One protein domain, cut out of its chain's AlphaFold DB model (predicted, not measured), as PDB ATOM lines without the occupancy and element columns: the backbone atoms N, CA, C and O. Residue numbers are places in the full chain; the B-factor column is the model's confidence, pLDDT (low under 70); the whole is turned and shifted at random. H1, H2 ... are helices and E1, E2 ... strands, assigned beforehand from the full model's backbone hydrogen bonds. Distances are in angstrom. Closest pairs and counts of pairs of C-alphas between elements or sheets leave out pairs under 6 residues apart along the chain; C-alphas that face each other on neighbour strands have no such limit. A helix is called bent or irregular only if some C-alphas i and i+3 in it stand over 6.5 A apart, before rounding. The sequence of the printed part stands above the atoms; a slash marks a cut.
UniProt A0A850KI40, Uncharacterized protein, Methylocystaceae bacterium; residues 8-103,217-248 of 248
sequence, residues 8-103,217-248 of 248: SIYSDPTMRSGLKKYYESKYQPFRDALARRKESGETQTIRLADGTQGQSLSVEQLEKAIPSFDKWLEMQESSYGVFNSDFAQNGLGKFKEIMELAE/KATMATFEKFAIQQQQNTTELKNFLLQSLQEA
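This is residues 8 to 103 and 217 to 248 of the 248 residues of an uncharacterized protein of Methylocystaceae bacterium (UniProt A0A850KI40). Picture a flat, loose V of helices, with H4 and H5 side by side as one arm, H1b with the short H2 beside it as the other, and the small hairpin of E1 and E2 off to the side of that second arm, linked to the end of H1b at Ser 40 and to the start of H2 at Val 59. At the foot of the V, H1a, the first arm of the bent helix H1, crosses the last part of H5, and H3 bridges the space between the arms. The printed part has 128 residues, with five named helices and two named strands in the order H1, E1, E2, H2, H3, H4, H5; the sheet is E1 - E2, antiparallel, and the class is mostly helix. The whole is loose, with a radius of gyration of the C-alphas of 19.4 A, and spans 57 by 51 by 22 A.

Start at H1, residues 16 to 40, assigned as one helix by its hydrogen bonds but bent: C-alphas 26 and 29 are 6.8 A apart, and its arms H1a, residues 16 to 26, and H1b, residues 29 to 40, stand at a steep tilt of 46 degrees. Next come E1, residues 45 to 47, and E2, residues 53 to 55, a hairpin with N 46 and O 54 at 2.9 A and N 54 and O 46 at 2.8 A, within hydrogen-bond range. H2, residues 59 to 65, touches H1b at a shallow tilt of 23 degrees, opposite ways; the closest C-alphas, Leu 34 and Val 59, are 6.1 A apart. H3, residues 69 to 83, is irregular, with C-alphas 78 and 81 at 7.1 A; it is close to H1a but not clearly touching, and the closest C-alphas, Tyr 23 and Phe 69, are 6.9 A apart. H4, residues 85 to 103, touches H5, residues 217 to 246, at a shallow tilt of 18 degrees, opposite ways; the closest C-alphas, Ala 88 and Ala 227, are 4.8 A apart. H5 touches H1a with residues 237 to 245 alone, at a steep tilt of 56 degrees; the closest C-alphas, Gly 18 and Leu 241, are 5.4 A apart. H1b and H5 are apart. Every O i to N i+4 pair is within hydrogen-bond range in H1a, H1b, H2, H4 and H5, and 9 of 11 are in H3.

Find C-alpha 16 at (187.767, 246.723, 340.201); from there H1a runs 15.3 A, and H1b, 16.7 A long, ends at C-alpha 40. H3 measures 18.7 A and H4 26.7 A. Look for C-alpha 217 at (160.538, 272.914, 355.305); H5 runs 43.5 A from it to C-alpha 246 at (188.692, 239.903, 352.415).

The C-alphas farthest apart, Glu 39 and Leu 101, are 58.6 A apart. Residues 104 to 216 are not printed, and C-alphas 103 and 217 are 10.8 A apart across this cut; the links printed whole are tight. Confidence is under 70 at residues 42 to 43, 81 to 83 and 248.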
ATOM      1  N   SER A   8     187.833 258.437 343.198       89.62
ATOM      2  CA  SER A   8     188.982 257.689 342.689       89.62
ATOM      3  C   SER A   8     188.769 256.178 342.726       89.62
ATOM      4  O   SER A   8     189.303 255.480 341.861       89.62
ATOM      5  N   ILE A   9     187.913 255.672 343.626       90.44
ATOM      6  CA  ILE A   9     187.671 254.227 343.769       90.44
ATOM      7  C   ILE A   9     187.161 253.600 342.470       90.44
ATOM      8  O   ILE A   9     187.475 252.451 342.180       90.44
ATOM      9  N   TYR A  10     186.388 254.347 341.674       91.06
ATOM     10  CA  TYR A  10     185.803 253.849 340.425       91.06
ATOM     11  C   TYR A  10     186.839 253.703 339.305       91.06
ATOM     12  O   TYR A  10     186.613 252.960 338.352       91.06
ATOM     13  N   SER A  11     187.986 254.371 339.450       90.56
ATOM     14  CA  SER A  11     189.137 254.279 338.551       90.56
ATOM     15  C   SER A  11     190.266 253.388 339.089       90.56
ATOM     16  O   SER A  11     191.198 253.077 338.349       90.56
ATOM     17  N   ASP A  12     190.190 252.953 340.353       91.06
ATOM     18  CA  ASP A  12     191.227 252.158 341.012       91.06
ATOM     19  C   ASP A  12     191.207 250.689 340.525       91.06
ATOM     20  O   ASP A  12     190.231 249.960 340.760       91.06
ATOM     21  N   PRO A  13     192.291 250.197 339.887       90.62
ATOM     22  CA  PRO A  13     192.377 248.812 339.430       90.62
ATOM     23  C   PRO A  13     192.237 247.776 340.552       90.62
ATOM     24  O   PRO A  13     191.729 246.682 340.304       90.62
ATOM     25  N   THR A  14     192.662 248.101 341.777       90.69
ATOM     26  CA  THR A  14     192.607 247.190 342.931       90.69
ATOM     27  C   THR A  14     191.177 246.998 343.442       90.69
ATOM     28  O   THR A  14     190.811 245.908 343.878       90.69
ATOM     29  N   MET A  15     190.328 248.018 343.286       91.69
ATOM     30  CA  MET A  15     188.913 247.979 343.668       91.69
ATOM     31  C   MET A  15     188.035 247.312 342.605       91.69
ATOM     32  O   MET A  15     186.915 246.887 342.895       91.69
ATOM     33  N   ARG A  16     188.536 247.173 341.371       92.25
ATOM     34  CA  ARG A  16     187.767 246.723 340.201       92.25
ATOM     35  C   ARG A  16     187.080 245.368 340.394       92.25
ATOM     36  O   ARG A  16     185.946 245.205 339.955       92.25
ATOM     37  N   SER A  17     187.734 244.412 341.058       92.81
ATOM     38  CA  SER A  17     187.146 243.090 341.336       92.81
ATOM     39  C   SER A  17     185.958 243.180 342.305       92.81
ATOM     40  O   SER A  17     184.875 242.671 342.011       92.81
ATOM     41  N   GLY A  18     186.121 243.900 343.420       92.69
ATOM     42  CA  GLY A  18     185.047 244.128 344.392       92.69
ATOM     43  C   GLY A  18     183.889 244.939 343.805       92.69
ATOM     44  O   GLY A  18     182.725 244.575 343.967       92.69
ATOM     45  N   LEU A  19     184.198 245.984 343.030       94.00
ATOM     46  CA  LEU A  19     183.201 246.794 342.322       94.00
ATOM     47  C   LEU A  19     182.426 245.981 341.284       94.00
ATOM     48  O   LEU A  19     181.226 246.191 341.125       94.00
ATOM     49  N   LYS A  20     183.075 245.027 340.607       95.12
ATOM     50  CA  LYS A  20     182.397 244.118 339.679       95.12
ATOM     51  C   LYS A  20     181.415 243.205 340.411       95.12
ATOM     52  O   LYS A  20     180.264 243.121 339.991       95.12
ATOM     53  N   LYS A  21     181.825 242.605 341.536       94.31
ATOM     54  CA  LYS A  21     180.926 241.816 342.400       94.31
ATOM     55  C   LYS A  21     179.733 242.655 342.888       94.31
ATOM     56  O   LYS A  21     178.607 242.165 342.906       94.31
ATOM     57  N   TYR A  22     179.960 243.921 343.245       93.62
ATOM     58  CA  TYR A  22     178.894 244.837 343.667       93.62
ATOM     59  C   TYR A  22     177.933 245.177 342.520       93.62
ATOM     60  O   TYR A  22     176.718 245.116 342.675       93.62
ATOM     61  N   TYR A  23     178.465 245.496 341.339       94.50
ATOM     62  CA  TYR A  23     177.658 245.721 340.141       94.50
ATOM     63  C   TYR A  23     176.794 244.490 339.820       94.50
ATOM     64  O   TYR A  23     175.588 244.611 339.601       94.50
ATOM     65  N   GLU A  24     177.381 243.294 339.845       94.75
ATOM     66  CA  GLU A  24     176.656 242.047 339.602       94.75
ATOM     67  C   GLU A  24     175.562 241.823 340.653       94.75
ATOM     68  O   GLU A  24     174.428 241.537 340.279       94.75
ATOM     69  N   SER A  25     175.826 242.056 341.943       93.31
ATOM     70  CA  SER A  25     174.812 241.874 342.994       93.31
ATOM     71  C   SER A  25     173.598 242.800 342.839       93.31
ATOM     72  O   SER A  25     172.479 242.407 343.175       93.31
ATOM     73  N   LYS A  26     173.783 244.003 342.277       91.00
ATOM     74  CA  LYS A  26     172.691 244.956 342.021       91.00
ATOM     75  C   LYS A  26     171.919 244.661 340.733       91.00
ATOM     76  O   LYS A  26     170.700 244.816 340.713       91.00
ATOM     77  N   TYR A  27     172.598 244.244 339.663       92.31
ATOM     78  CA  TYR A  27     171.968 244.072 338.347       92.31
ATOM     79  C   TYR A  27     171.555 242.631 338.026       92.31
ATOM     80  O   TYR A  27     170.648 242.443 337.216       92.31
ATOM     81  N   GLN A  28     172.155 241.612 338.649       92.62
ATOM     82  CA  GLN A  28     171.805 240.211 338.402       92.62
ATOM     83  C   GLN A  28     170.335 239.895 338.728       92.62
ATOM     84  O   GLN A  28     169.671 239.327 337.863       92.62
ATOM     85  N   PRO A  29     169.753 240.344 339.862       91.62
ATOM     86  CA  PRO A  29     168.337 240.095 340.144       91.62
ATOM     87  C   PRO A  29     167.403 240.674 339.072       91.62
ATOM     88  O   PRO A  29     166.366 240.089 338.754       91.62
ATOM     89  N   PHE A  30     167.782 241.816 338.489       88.25
ATOM     90  CA  PHE A  30     167.037 242.442 337.402       88.25
ATOM     91  C   PHE A  30     167.176 241.650 336.096       88.25
ATOM     92  O   PHE A  30     166.172 241.394 335.434       88.25
ATOM     93  N   ARG A  31     168.386 241.184 335.759       90.44
ATOM     94  CA  ARG A  31     168.616 240.287 334.612       90.44
ATOM     95  C   ARG A  31     167.794 239.002 334.732       90.44
ATOM     96  O   ARG A  31     167.130 238.623 333.772       90.44
ATOM     97  N   ASP A  32     167.756 238.392 335.915       90.56
ATOM     98  CA  ASP A  32     166.973 237.176 336.169       90.56
ATOM     99  C   ASP A  32     165.463 237.430 336.036       90.56
ATOM    100  O   ASP A  32     164.723 236.600 335.507       90.56
ATOM    101  N   ALA A  33     164.982 238.592 336.491       86.81
ATOM    102  CA  ALA A  33     163.586 238.987 336.324       86.81
ATOM    103  C   ALA A  33     163.215 239.206 334.847       86.81
ATOM    104  O   ALA A  33     162.142 238.777 334.418       86.81
ATOM    105  N   LEU A  34     164.103 239.824 334.063       88.12
ATOM    106  CA  LEU A  34     163.919 239.995 332.622       88.12
ATOM    107  C   LEU A  34     163.916 238.655 331.878       88.12
ATOM    108  O   LEU A  34     163.060 238.455 331.019       88.12
ATOM    109  N   ALA A  35     164.802 237.724 332.243       88.31
ATOM    110  CA  ALA A  35     164.838 236.383 331.663       88.31
ATOM    111  C   ALA A  35     163.518 235.628 331.895       88.31
ATOM    112  O   ALA A  35     162.901 235.166 330.935       88.31
ATOM    113  N   ARG A  36     163.008 235.617 333.137       87.44
ATOM    114  CA  ARG A  36     161.691 235.028 333.456       87.44
ATOM    115  C   ARG A  36     160.559 235.671 332.654       87.44
ATOM    116  O   ARG A  36     159.679 234.981 332.145       87.44
ATOM    117  N   ARG A  37     160.585 237.000 332.505       84.31
ATOM    118  CA  ARG A  37     159.587 237.721 331.705       84.31
ATOM    119  C   ARG A  37     159.652 237.319 330.232       84.31
ATOM    120  O   ARG A  37     158.607 237.106 329.620       84.31
ATOM    121  N   LYS A  38     160.855 237.168 329.677       85.12
ATOM    122  CA  LYS A  38     161.074 236.708 328.300       85.12
ATOM    123  C   LYS A  38     160.481 235.323 328.060       85.12
ATOM    124  O   LYS A  38     159.815 235.119 327.053       85.12
ATOM    125  N   GLU A  39     160.682 234.406 329.003       84.75
ATOM    126  CA  GLU A  39     160.134 233.045 328.956       84.75
ATOM    127  C   GLU A  39     158.603 233.030 329.054       84.75
ATOM    128  O   GLU A  39     157.950 232.247 328.368       84.75
ATOM    129  N   SER A  40     158.019 233.921 329.862       81.88
ATOM    130  CA  SER A  40     156.562 234.024 330.028       81.88
ATOM    131  C   SER A  40     155.826 234.657 328.837       81.88
ATOM    132  O   SER A  40     154.621 234.467 328.689       81.88
ATOM    133  N   GLY A  41     156.518 235.443 328.001       72.12
ATOM    134  CA  GLY A  41     155.903 236.207 326.910       72.12
ATOM    135  C   GLY A  41     154.977 237.349 327.363       72.12
ATOM    136  O   GLY A  41     154.278 237.938 326.537       72.12
ATOM    137  N   GLU A  42     154.951 237.689 328.657       69.81
ATOM    138  CA  GLU A  42     154.026 238.680 329.202       69.81
ATOM    139  C   GLU A  42     154.390 240.118 328.799       69.81
ATOM    140  O   GLU A  42     155.436 240.686 329.154       69.81
ATOM    141  N   THR A  43     153.455 240.755 328.093       66.56
ATOM    142  CA  THR A  43     153.498 242.192 327.819       66.56
ATOM    143  C   THR A  43     152.755 242.921 328.931       66.56
ATOM    144  O   THR A  43     151.545 242.776 329.072       66.56
ATOM    145  N   GLN A  44     153.470 243.712 329.734       70.12
ATOM    146  CA  GLN A  44     152.846 244.526 330.774       70.12
ATOM    147  C   GLN A  44     152.382 245.858 330.191       70.12
ATOM    148  O   GLN A  44     153.161 246.594 329.584       70.12
ATOM    149  N   THR A  45     151.115 246.186 330.399       76.88
ATOM    150  CA  THR A  45     150.607 247.545 330.213       76.88
ATOM    151  C   THR A  45     150.789 248.321 331.504       76.88
ATOM    152  O   THR A  45     150.403 247.853 332.575       76.88
ATOM    153  N   ILE A  46     151.349 249.518 331.402       77.19
ATOM    154  CA  ILE A  46     151.466 250.462 332.512       77.19
ATOM    155  C   ILE A  46     150.367 251.500 332.366       77.19
ATOM    156  O   ILE A  46     150.163 252.054 331.288       77.19
ATOM    157  N   ARG A  47     149.656 251.777 333.456       79.12
ATOM    158  CA  ARG A  47     148.697 252.877 333.488       79.12
ATOM    159  C   ARG A  47     149.444 254.159 333.838       79.12
ATOM    160  O   ARG A  47     150.100 254.220 334.875       79.12
ATOM    161  N   LEU A  48     149.373 255.143 332.954       78.44
ATOM    162  CA  LEU A  48     149.987 256.453 333.131       78.44
ATOM    163  C   LEU A  48     149.124 257.324 334.055       78.44
ATOM    164  O   LEU A  48     147.951 257.032 334.303       78.44
ATOM    165  N   ALA A  49     149.720 258.392 334.588       78.50
ATOM    166  CA  ALA A  49     149.085 259.276 335.569       78.50
ATOM    167  C   ALA A  49     147.837 260.005 335.029       78.50
ATOM    168  O   ALA A  49     146.952 260.359 335.800       78.50
ATOM    169  N   ASP A  50     147.740 260.181 333.710       82.00
ATOM    170  CA  ASP A  50     146.578 260.738 333.004       82.00
ATOM    171  C   ASP A  50     145.460 259.702 332.749       82.00
ATOM    172  O   ASP A  50     144.455 259.994 332.102       82.00
ATOM    173  N   GLY A  51     145.621 258.477 333.260       77.94
ATOM    174  CA  GLY A  51     144.665 257.384 333.130       77.94
ATOM    175  C   GLY A  51     144.793 256.576 331.839       77.94
ATOM    176  O   GLY A  51     144.112 255.548 331.729       77.94
ATOM    177  N   THR A  52     145.662 256.982 330.906       84.75
ATOM    178  CA  THR A  52     145.925 256.254 329.659       84.75
ATOM    179  C   THR A  52     146.757 254.994 329.911       84.75
ATOM    180  O   THR A  52     147.425 254.847 330.937       84.75
ATOM    181  N   GLN A  53     146.684 254.030 328.993       84.81
ATOM    182  CA  GLN A  53     147.511 252.826 329.044       84.81
ATOM    183  C   GLN A  53     148.694 252.984 328.089       84.81
ATOM    184  O   GLN A  53     148.508 253.173 326.889       84.81
ATOM    185  N   GLY A  54     149.905 252.884 328.628       75.81
ATOM    186  CA  GLY A  54     151.137 252.729 327.870       75.81
ATOM    187  C   GLY A  54     151.565 251.264 327.823       75.81
ATOM    188  O   GLY A  54     151.235 250.466 328.704       75.81
ATOM    189  N   GLN A  55     152.339 250.898 326.807       74.44
ATOM    190  CA  GLN A  55     153.056 249.627 326.822       74.44
ATOM    191  C   GLN A  55     154.344 249.787 327.633       74.44
ATOM    192  O   GLN A  55     155.075 250.762 327.460       74.44
ATOM    193  N   SER A  56     154.626 248.834 328.523       73.81
ATOM    194  CA  SER A  56     155.960 248.697 329.109       73.81
ATOM    195  C   SER A  56     156.982 248.531 327.988       73.81
ATOM    196  O   SER A  56     156.699 247.880 326.984       73.81
ATOM    197  N   LEU A  57     158.199 249.026 328.221       78.94
ATOM    198  CA  LEU A  57     159.357 248.695 327.391       78.94
ATOM    199  C   LEU A  57     159.460 247.175 327.191       78.94
ATOM    200  O   LEU A  57     159.153 246.404 328.114       78.94
ATOM    201  N   SER A  58     159.885 246.768 325.991       82.31
ATOM    202  CA  SER A  58     160.147 245.363 325.679       82.31
ATOM    203  C   SER A  58     161.306 244.837 326.526       82.31
ATOM    204  O   SER A  58     162.131 245.609 327.025       82.31
ATOM    205  N   VAL A  59     161.392 243.515 326.684       84.56
ATOM    206  CA  VAL A  59     162.506 242.899 327.420       84.56
ATOM    207  C   VAL A  59     163.845 243.287 326.791       84.56
ATOM    208  O   VAL A  59     164.759 243.672 327.508       84.56
ATOM    209  N   GLU A  60     163.942 243.312 325.461       84.44
ATOM    210  CA  GLU A  60     165.156 243.705 324.739       84.44
ATOM    211  C   GLU A  60     165.533 245.173 324.983       84.44
ATOM    212  O   GLU A  60     166.716 245.516 325.034       84.44
ATOM    213  N   GLN A  61     164.544 246.062 325.124       85.56
ATOM    214  CA  GLN A  61     164.786 247.468 325.458       85.56
ATOM    215  C   GLN A  61     165.290 247.617 326.898       85.56
ATOM    216  O   GLN A  61     166.217 248.388 327.141       85.56
ATOM    217  N   LEU A  62     164.725 246.853 327.839       85.56
ATOM    218  CA  LEU A  62     165.157 246.840 329.237       85.56
ATOM    219  C   LEU A  62     166.549 246.215 329.403       85.56
ATOM    220  O   LEU A  62     167.363 246.749 330.150       85.56
ATOM    221  N   GLU A  63     166.862 245.143 328.671       86.00
ATOM    222  CA  GLU A  63     168.195 244.524 328.654       86.00
ATOM    223  C   GLU A  63     169.265 245.510 328.168       86.00
ATOM    224  O   GLU A  63     170.333 245.606 328.771       86.00
ATOM    225  N   LYS A  64     168.969 246.288 327.115       87.12
ATOM    226  CA  LYS A  64     169.871 247.327 326.587       87.12
ATOM    227  C   LYS A  64     170.031 248.531 327.514       87.12
ATOM    228  O   LYS A  64     171.035 249.230 327.412       87.12
ATOM    229  N   ALA A  65     169.059 248.788 328.388       87.81
ATOM    230  CA  ALA A  65     169.130 249.876 329.357       87.81
ATOM    231  C   ALA A  65     170.081 249.567 330.525       87.81
ATOM    232  O   ALA A  65     170.512 250.490 331.214       87.81
ATOM    233  N   ILE A  66     170.432 248.293 330.749       91.06
ATOM    234  CA  ILE A  66     171.417 247.922 331.765       91.06
ATOM    235  C   ILE A  66     172.812 248.327 331.261       91.06
ATOM    236  O   ILE A  66     173.296 247.737 330.289       91.06
ATOM    237  N   PRO A  67     173.497 249.290 331.904       93.06
ATOM    238  CA  PRO A  67     174.824 249.711 331.468       93.06
ATOM    239  C   PRO A  67     175.818 248.557 331.602       93.06
ATOM    240  O   PRO A  67     175.690 247.740 332.514       93.06
ATOM    241  N   SER A  68     176.833 248.490 330.737       94.50
ATOM    242  CA  SER A  68     177.980 247.598 330.967       94.50
ATOM    243  C   SER A  68     178.708 247.986 332.258       94.50
ATOM    244  O   SER A  68     178.557 249.108 332.742       94.50
ATOM    245  N   PHE A  69     179.519 247.083 332.814       95.88
ATOM    246  CA  PHE A  69     180.283 247.378 334.030       95.88
ATOM    247  C   PHE A  69     181.178 248.620 333.872       95.88
ATOM    248  O   PHE A  69     181.129 249.513 334.709       95.88
ATOM    249  N   ASP A  70     181.919 248.726 332.766       95.75
ATOM    250  CA  ASP A  70     182.765 249.898 332.504       95.75
ATOM    251  C   ASP A  70     181.942 251.178 332.350       95.75
ATOM    252  O   ASP A  70     182.288 252.209 332.921       95.75
ATOM    253  N   LYS A  71     180.790 251.103 331.669       93.25
ATOM    254  CA  LYS A  71     179.909 252.265 331.547       93.25
ATOM    255  C   LYS A  71     179.316 252.676 332.891       93.25
ATOM    256  O   LYS A  71     179.148 253.861 333.157       93.25
ATOM    257  N   TRP A  72     179.007 251.705 333.743       94.38
ATOM    258  CA  TRP A  72     178.548 251.959 335.100       94.38
ATOM    259  C   TRP A  72     179.633 252.649 335.937       94.38
ATOM    260  O   TRP A  72     179.313 253.634 336.597       94.38
ATOM    261  N   LEU A  73     180.900 252.219 335.853       93.44
ATOM    262  CA  LEU A  73     182.019 252.896 336.522       93.44
ATOM    263  C   LEU A  73     182.163 254.351 336.059       93.44
ATOM    264  O   LEU A  73     182.195 255.246 336.899       93.44
ATOM    265  N   GLU A  74     182.153 254.602 334.745       92.56
ATOM    266  CA  GLU A  74     182.190 255.965 334.186       92.56
ATOM    267  C   GLU A  74     181.037 256.833 334.716       92.56
ATOM    268  O   GLU A  74     181.213 258.009 335.046       92.56
ATOM    269  N   MET A  75     179.830 256.265 334.797       89.38
ATOM    270  CA  MET A  75     178.659 256.964 335.322       89.38
ATOM    271  C   MET A  75     178.814 257.289 336.808       89.38
ATOM    272  O   MET A  75     178.512 258.413 337.200       89.38
ATOM    273  N   GLN A  76     179.297 256.350 337.627       89.75
ATOM    274  CA  GLN A  76     179.535 256.603 339.051       89.75
ATOM    275  C   GLN A  76     180.623 257.660 339.253       89.75
ATOM    276  O   GLN A  76     180.433 258.590 340.031       89.75
ATOM    277  N   GLU A  77     181.720 257.577 338.502       88.75
ATOM    278  CA  GLU A  77     182.822 258.533 338.570       88.75
ATOM    279  C   GLU A  77     182.375 259.954 338.181       88.75
ATOM    280  O   GLU A  77     182.664 260.926 338.885       88.75
ATOM    281  N   SER A  78     181.655 260.086 337.063       85.75
ATOM    282  CA  SER A  78     181.161 261.382 336.572       85.75
ATOM    283  C   SER A  78     180.076 261.976 337.471       85.75
ATOM    284  O   SER A  78     180.031 263.190 337.664       85.75
ATOM    285  N   SER A  79     179.234 261.127 338.058       80.31
ATOM    286  CA  SER A  79     178.118 261.539 338.915       80.31
ATOM    287  C   SER A  79     178.529 261.737 340.376       80.31
ATOM    288  O   SER A  79     177.767 262.330 341.144       80.31
ATOM    289  N   TYR A  80     179.734 261.298 340.768       78.38
ATOM    290  CA  TYR A  80     180.190 261.336 342.155       78.38
ATOM    291  C   TYR A  80     180.062 262.732 342.757       78.38
ATOM    292  O   TYR A  80     179.531 262.875 343.847       78.38
ATOM    293  N   GLY A  81     180.462 263.782 342.033       66.94
ATOM    294  CA  GLY A  81     180.430 265.163 342.532       66.94
ATOM    295  C   GLY A  81     179.044 265.688 342.932       66.94
ATOM    296  O   GLY A  81     178.970 266.619 343.726       66.94
ATOM    297  N   VAL A  82     177.964 265.091 342.419       65.25
ATOM    298  CA  VAL A  82     176.576 265.547 342.634       65.25
ATOM    299  C   VAL A  82     175.782 264.581 343.521       65.25
ATOM    300  O   VAL A  82     174.844 264.990 344.200       65.25
ATOM    301  N   PHE A  83     176.165 263.304 343.552       68.94
ATOM    302  CA  PHE A  83     175.429 262.249 344.256       68.94
ATOM    303  C   PHE A  83     176.238 261.571 345.368       68.94
ATOM    304  O   PHE A  83     175.909 260.460 345.767       68.94
ATOM    305  N   ASN A  84     177.283 262.218 345.887       78.88
ATOM    306  CA  ASN A  84     178.006 261.710 347.053       78.88
ATOM    307  C   ASN A  84     177.420 262.225 348.378       78.88
ATOM    308  O   ASN A  84     176.699 263.227 348.434       78.88
ATOM    309  N   SER A  85     177.748 261.513 349.455       76.31
ATOM    310  CA  SER A  85     177.283 261.819 350.807       76.31
ATOM    311  C   SER A  85     177.820 263.152 351.336       76.31
ATOM    312  O   SER A  85     177.045 263.884 351.944       76.31
ATOM    313  N   ASP A  86     179.066 263.535 351.050       80.31
ATOM    314  CA  ASP A  86     179.640 264.813 351.503       80.31
ATOM    315  C   ASP A  86     178.942 266.023 350.870       80.31
ATOM    316  O   ASP A  86     178.627 266.998 351.552       80.31
ATOM    317  N   PHE A  87     178.649 265.970 349.568       79.62
ATOM    318  CA  PHE A  87     177.876 266.991 348.865       79.62
ATOM    319  C   PHE A  87     176.486 267.130 349.488       79.62
ATOM    320  O   PHE A  87     176.044 268.244 349.775       79.62
ATOM    321  N   ALA A  88     175.823 266.002 349.756       82.81
ATOM    322  CA  ALA A  88     174.510 265.998 350.381       82.81
ATOM    323  C   ALA A  88     174.547 266.531 351.828       82.81
ATOM    324  O   ALA A  88     173.666 267.284 352.222       82.81
ATOM    325  N   GLN A  89     175.572 266.219 352.625       81.75
ATOM    326  CA  GLN A  89     175.689 266.745 353.992       81.75
ATOM    327  C   GLN A  89     176.028 268.242 354.011       81.75
ATOM    328  O   GLN A  89     175.403 269.010 354.740       81.75
ATOM    329  N   ASN A  90     176.952 268.686 353.156       85.06
ATOM    330  CA  ASN A  90     177.296 270.103 353.024       85.06
ATOM    331  C   ASN A  90     176.110 270.936 352.525       85.06
ATOM    332  O   ASN A  90     175.867 272.036 353.021       85.06
ATOM    333  N   GLY A  91     175.351 270.409 351.559       83.31
ATOM    334  CA  GLY A  91     174.115 271.035 351.100       83.31
ATOM    335  C   GLY A  91     173.089 271.170 352.226       83.31
ATOM    336  O   GLY A  91     172.442 272.207 352.331       83.31
ATOM    337  N   LEU A  92     172.991 270.169 353.108       86.44
ATOM    338  CA  LEU A  92     172.031 270.163 354.208       86.44
ATOM    339  C   LEU A  92     172.415 271.193 355.271       86.44
ATOM    340  O   LEU A  92     171.539 271.887 355.777       86.44
ATOM    341  N   GLY A  93     173.711 271.323 355.572       86.75
ATOM    342  CA  GLY A  93     174.230 272.377 356.448       86.75
ATOM    343  C   GLY A  93     173.861 273.770 355.937       86.75
ATOM    344  O   GLY A  93     173.202 274.527 356.642       86.75
ATOM    345  N   LYS A  94     174.161 274.061 354.665       87.88
ATOM    346  CA  LYS A  94     173.792 275.343 354.038       87.88
ATOM    347  C   LYS A  94     172.284 275.581 354.012       87.88
ATOM    348  O   LYS A  94     171.836 276.705 354.199       87.88
ATOM    349  N   PHE A  95     171.487 274.541 353.767       88.69
ATOM    350  CA  PHE A  95     170.032 274.675 353.750       88.69
ATOM    351  C   PHE A  95     169.478 275.010 355.142       88.69
ATOM    352  O   PHE A  95     168.558 275.815 355.246       88.69
ATOM    353  N   LYS A  96     170.063 274.447 356.208       90.19
ATOM    354  CA  LYS A  96     169.725 274.802 357.595       90.19
ATOM    355  C   LYS A  96     170.065 276.257 357.906       90.19
ATOM    356  O   LYS A  96     169.212 276.956 358.432       90.19
ATOM    357  N   GLU A  97     171.241 276.729 357.498       91.31
ATOM    358  CA  GLU A  97     171.625 278.141 357.650       91.31
ATOM    359  C   GLU A  97     170.638 279.077 356.928       91.31
ATOM    360  O   GLU A  97     170.191 280.074 357.488       91.31
ATOM    361  N   ILE A  98     170.240 278.740 355.695       89.12
ATOM    362  CA  ILE A  98     169.234 279.509 354.943       89.12
ATOM    363  C   ILE A  98     167.878 279.491 355.660       89.12
ATOM    364  O   ILE A  98     167.203 280.518 355.710       89.12
ATOM    365  N   MET A  99     167.482 278.344 356.214       91.75
ATOM    366  CA  MET A  99     166.232 278.202 356.954       91.75
ATOM    367  C   MET A  99     166.217 279.083 358.207       91.75
ATOM    368  O   MET A  99     165.241 279.791 358.434       91.75
ATOM    369  N   GLU A 100     167.299 279.082 358.984       91.81
ATOM    370  CA  GLU A 100     167.448 279.929 360.172       91.81
ATOM    371  C   GLU A 100     167.357 281.416 359.799       91.81
ATOM    372  O   GLU A 100     166.568 282.156 360.388       91.81
ATOM    373  N   LEU A 101     168.068 281.838 358.747       90.06
ATOM    374  CA  LEU A 101     167.995 283.210 358.234       90.06
ATOM    375  C   LEU A 101     166.584 283.597 357.775       90.06
ATOM    376  O   LEU A 101     166.171 284.744 357.945       90.06
ATOM    377  N   ALA A 102     165.839 282.666 357.180       90.31
ATOM    378  CA  ALA A 102     164.460 282.913 356.789       90.31
ATOM    379  C   ALA A 102     163.525 283.006 358.000       90.31
ATOM    380  O   ALA A 102     162.642 283.861 358.019       90.31
ATOM    381  N   GLU A 103     163.722 282.172 359.023       91.88
ATOM    382  CA  GLU A 103     162.939 282.230 360.259       91.88
ATOM    383  C   GLU A 103     163.163 283.553 361.010       91.88
ATOM    384  O   GLU A 103     162.198 284.125 361.521       91.88
ATOM    385  N   LYS A 217     160.633 274.126 354.467       92.94
ATOM    386  CA  LYS A 217     160.538 272.914 355.305       92.94
ATOM    387  C   LYS A 217     160.293 271.652 354.475       92.94
ATOM    388  O   LYS A 217     160.934 270.627 354.707       92.94
ATOM    389  N   ALA A 218     159.406 271.712 353.482       92.69
ATOM    390  CA  ALA A 218     159.143 270.585 352.586       92.69
ATOM    391  C   ALA A 218     160.374 270.219 351.734       92.69
ATOM    392  O   ALA A 218     160.702 269.038 351.559       92.69
ATOM    393  N   THR A 219     161.091 271.231 351.244       88.94
ATOM    394  CA  THR A 219     162.338 271.057 350.491       88.94
ATOM    395  C   THR A 219     163.437 270.470 351.376       88.94
ATOM    396  O   THR A 219     164.081 269.498 350.982       88.94
ATOM    397  N   MET A 220     163.587 270.974 352.605       89.06
ATOM    398  CA  MET A 220     164.529 270.460 353.599       89.06
ATOM    399  C   MET A 220     164.278 268.981 353.885       89.06
ATOM    400  O   MET A 220     165.201 268.182 353.782       89.06
ATOM    401  N   ALA A 221     163.028 268.586 354.142       90.38
ATOM    402  CA  ALA A 221     162.683 267.187 354.389       90.38
ATOM    403  C   ALA A 221     163.015 266.274 353.191       90.38
ATOM    404  O   ALA A 221     163.401 265.116 353.361       90.38
ATOM    405  N   THR A 222     162.880 266.784 351.963       88.12
ATOM    406  CA  THR A 222     163.280 266.060 350.747       88.12
ATOM    407  C   THR A 222     164.798 265.906 350.676       88.12
ATOM    408  O   THR A 222     165.303 264.821 350.381       88.12
ATOM    409  N   PHE A 223     165.532 266.969 350.998       86.88
ATOM    410  CA  PHE A 223     166.987 266.972 350.974       86.88
ATOM    411  C   PHE A 223     167.601 266.115 352.092       86.88
ATOM    412  O   PHE A 223     168.568 265.398 351.856       86.88
ATOM    413  N   GLU A 224     166.997 266.094 353.281       89.75
ATOM    414  CA  GLU A 224     167.376 265.197 354.378       89.75
ATOM    415  C   GLU A 224     167.235 263.730 353.979       89.75
ATOM    416  O   GLU A 224     168.161 262.942 354.173       89.75
ATOM    417  N   LYS A 225     166.110 263.358 353.352       90.75
ATOM    418  CA  LYS A 225     165.917 262.000 352.822       90.75
ATOM    419  C   LYS A 225     166.983 261.649 351.790       90.75
ATOM    420  O   LYS A 225     167.532 260.550 351.837       90.75
ATOM    421  N   PHE A 226     167.300 262.574 350.886       87.06
ATOM    422  CA  PHE A 226     168.372 262.390 349.911       87.06
ATOM    423  C   PHE A 226     169.733 262.180 350.593       87.06
ATOM    424  O   PHE A 226     170.438 261.228 350.263       87.06
ATOM    425  N   ALA A 227     170.084 263.009 351.578       87.88
ATOM    426  CA  ALA A 227     171.349 262.912 352.301       87.88
ATOM    427  C   ALA A 227     171.483 261.596 353.084       87.88
ATOM    428  O   ALA A 227     172.525 260.940 353.005       87.88
ATOM    429  N   ILE A 228     170.416 261.170 353.769       90.38
ATOM    430  CA  ILE A 228     170.353 259.869 354.451       90.38
ATOM    431  C   ILE A 228     170.551 258.735 353.442       90.38
ATOM    432  O   ILE A 228     171.363 257.839 353.675       90.38
ATOM    433  N   GLN A 229     169.865 258.787 352.295       89.56
ATOM    434  CA  GLN A 229     169.996 257.764 351.261       89.56
ATOM    435  C   GLN A 229     171.430 257.681 350.718       89.56
ATOM    436  O   GLN A 229     171.955 256.579 350.562       89.56
ATOM    437  N   GLN A 230     172.103 258.809 350.465       88.00
ATOM    438  CA  GLN A 230     173.489 258.780 349.977       88.00
ATOM    439  C   GLN A 230     174.476 258.260 351.020       88.00
ATOM    440  O   GLN A 230     175.412 257.530 350.677       88.00
ATOM    441  N   GLN A 231     174.259 258.577 352.297       88.44
ATOM    442  CA  GLN A 231     175.050 258.015 353.389       88.44
ATOM    443  C   GLN A 231     174.869 256.495 353.482       88.44
ATOM    444  O   GLN A 231     175.854 255.765 353.620       88.44
ATOM    445  N   GLN A 232     173.633 256.006 353.353       90.56
ATOM    446  CA  GLN A 232     173.338 254.573 353.326       90.56
ATOM    447  C   GLN A 232     173.996 253.887 352.125       90.56
ATOM    448  O   GLN A 232     174.688 252.891 352.317       90.56
ATOM    449  N   ASN A 233     173.876 254.453 350.919       87.75
ATOM    450  CA  ASN A 233     174.497 253.918 349.700       87.75
ATOM    451  C   ASN A 233     176.026 253.830 349.825       87.75
ATOM    452  O   ASN A 233     176.633 252.820 349.473       87.75
ATOM    453  N   THR A 234     176.648 254.885 350.361       87.81
ATOM    454  CA  THR A 234     178.098 254.946 350.596       87.81
ATOM    455  C   THR A 234     178.529 253.882 351.609       87.81
ATOM    456  O   THR A 234     179.511 253.173 351.395       87.81
ATOM    457  N   THR A 235     177.770 253.738 352.697       89.31
ATOM    458  CA  THR A 235     178.037 252.742 353.743       89.31
ATOM    459  C   THR A 235     177.886 251.318 353.215       89.31
ATOM    460  O   THR A 235     178.739 250.471 353.476       89.31
ATOM    461  N   GLU A 236     176.829 251.052 352.443       91.06
ATOM    462  CA  GLU A 236     176.592 249.748 351.825       91.06
ATOM    463  C   GLU A 236     177.744 249.371 350.889       91.06
ATOM    464  O   GLU A 236     178.300 248.280 351.015       91.06
ATOM    465  N   LEU A 237     178.161 250.292 350.013       90.44
ATOM    466  CA  LEU A 237     179.285 250.071 349.110       90.44
ATOM    467  C   LEU A 237     180.585 249.809 349.880       90.44
ATOM    468  O   LEU A 237     181.281 248.842 349.580       90.44
ATOM    469  N   LYS A 238     180.899 250.622 350.899       90.75
ATOM    470  CA  LYS A 238     182.089 250.426 351.745       90.75
ATOM    471  C   LYS A 238     182.105 249.036 352.373       90.75
ATOM    472  O   LYS A 238     183.106 248.329 352.268       90.75
ATOM    473  N   ASN A 239     181.002 248.640 353.004       91.00
ATOM    474  CA  ASN A 239     180.898 247.347 353.676       91.00
ATOM    475  C   ASN A 239     181.016 246.186 352.686       91.00
ATOM    476  O   ASN A 239     181.745 245.230 352.954       91.00
ATOM    477  N   PHE A 240     180.359 246.292 351.530       92.38
ATOM    478  CA  PHE A 240     180.445 245.279 350.487       92.38
ATOM    479  C   PHE A 240     181.876 245.141 349.960       92.38
ATOM    480  O   PHE A 240     182.388 244.030 349.852       92.38
ATOM    481  N   LEU A 241     182.553 246.257 349.668       91.00
ATOM    482  CA  LEU A 241     183.933 246.233 349.187       91.00
ATOM    483  C   LEU A 241     184.873 245.607 350.221       91.00
ATOM    484  O   LEU A 241     185.642 244.720 349.858       91.00
ATOM    485  N   LEU A 242     184.753 245.984 351.499       90.38
ATOM    486  CA  LEU A 242     185.539 245.397 352.589       90.38
ATOM    487  C   LEU A 242     185.385 243.875 352.665       90.38
ATOM    488  O   LEU A 242     186.391 243.175 352.742       90.38
ATOM    489  N   GLN A 243     184.152 243.362 352.612       89.12
ATOM    490  CA  GLN A 243     183.891 241.918 352.618       89.12
ATOM    491  C   GLN A 243     184.456 241.250 351.360       89.12
ATOM    492  O   GLN A 243     185.225 240.297 351.436       89.12
ATOM    493  N   SER A 244     184.151 241.811 350.189       88.12
ATOM    494  CA  SER A 244     184.508 241.218 348.898       88.12
ATOM    495  C   SER A 244     186.015 241.107 348.645       88.12
ATOM    496  O   SER A 244     186.425 240.246 347.862       88.12
ATOM    497  N   LEU A 245     186.804 241.984 349.281       82.56
ATOM    498  CA  LEU A 245     188.266 242.034 349.221       82.56
ATOM    499  C   LEU A 245     188.933 241.195 350.320       82.56
ATOM    500  O   LEU A 245     190.092 240.833 350.166       82.56
ATOM    501  N   GLN A 246     188.231 240.877 351.413       81.88
ATOM    502  CA  GLN A 246     188.692 239.903 352.415       81.88
ATOM    503  C   GLN A 246     188.514 238.457 351.938       81.88
ATOM    504  O   GLN A 246     189.242 237.568 352.367       81.88
ATOM    505  N   GLU A 247     187.535 238.226 351.065       73.56
ATOM    506  CA  GLU A 247     187.238 236.928 350.451       73.56
ATOM    507  C   GLU A 247     188.032 236.658 349.155       73.56
ATOM    508  O   GLU A 247     187.837 235.610 348.536       73.56
ATOM    509  N   ALA A 248     188.852 237.612 348.700       59.06
ATOM    510  CA  ALA A 248     189.651 237.534 347.471       59.06
ATOM    511  C   ALA A 248     191.102 237.131 347.767       59.06
ATOM    512  O   ALA A 248     191.660 236.379 346.937       59.06
TER     513      ALA A 248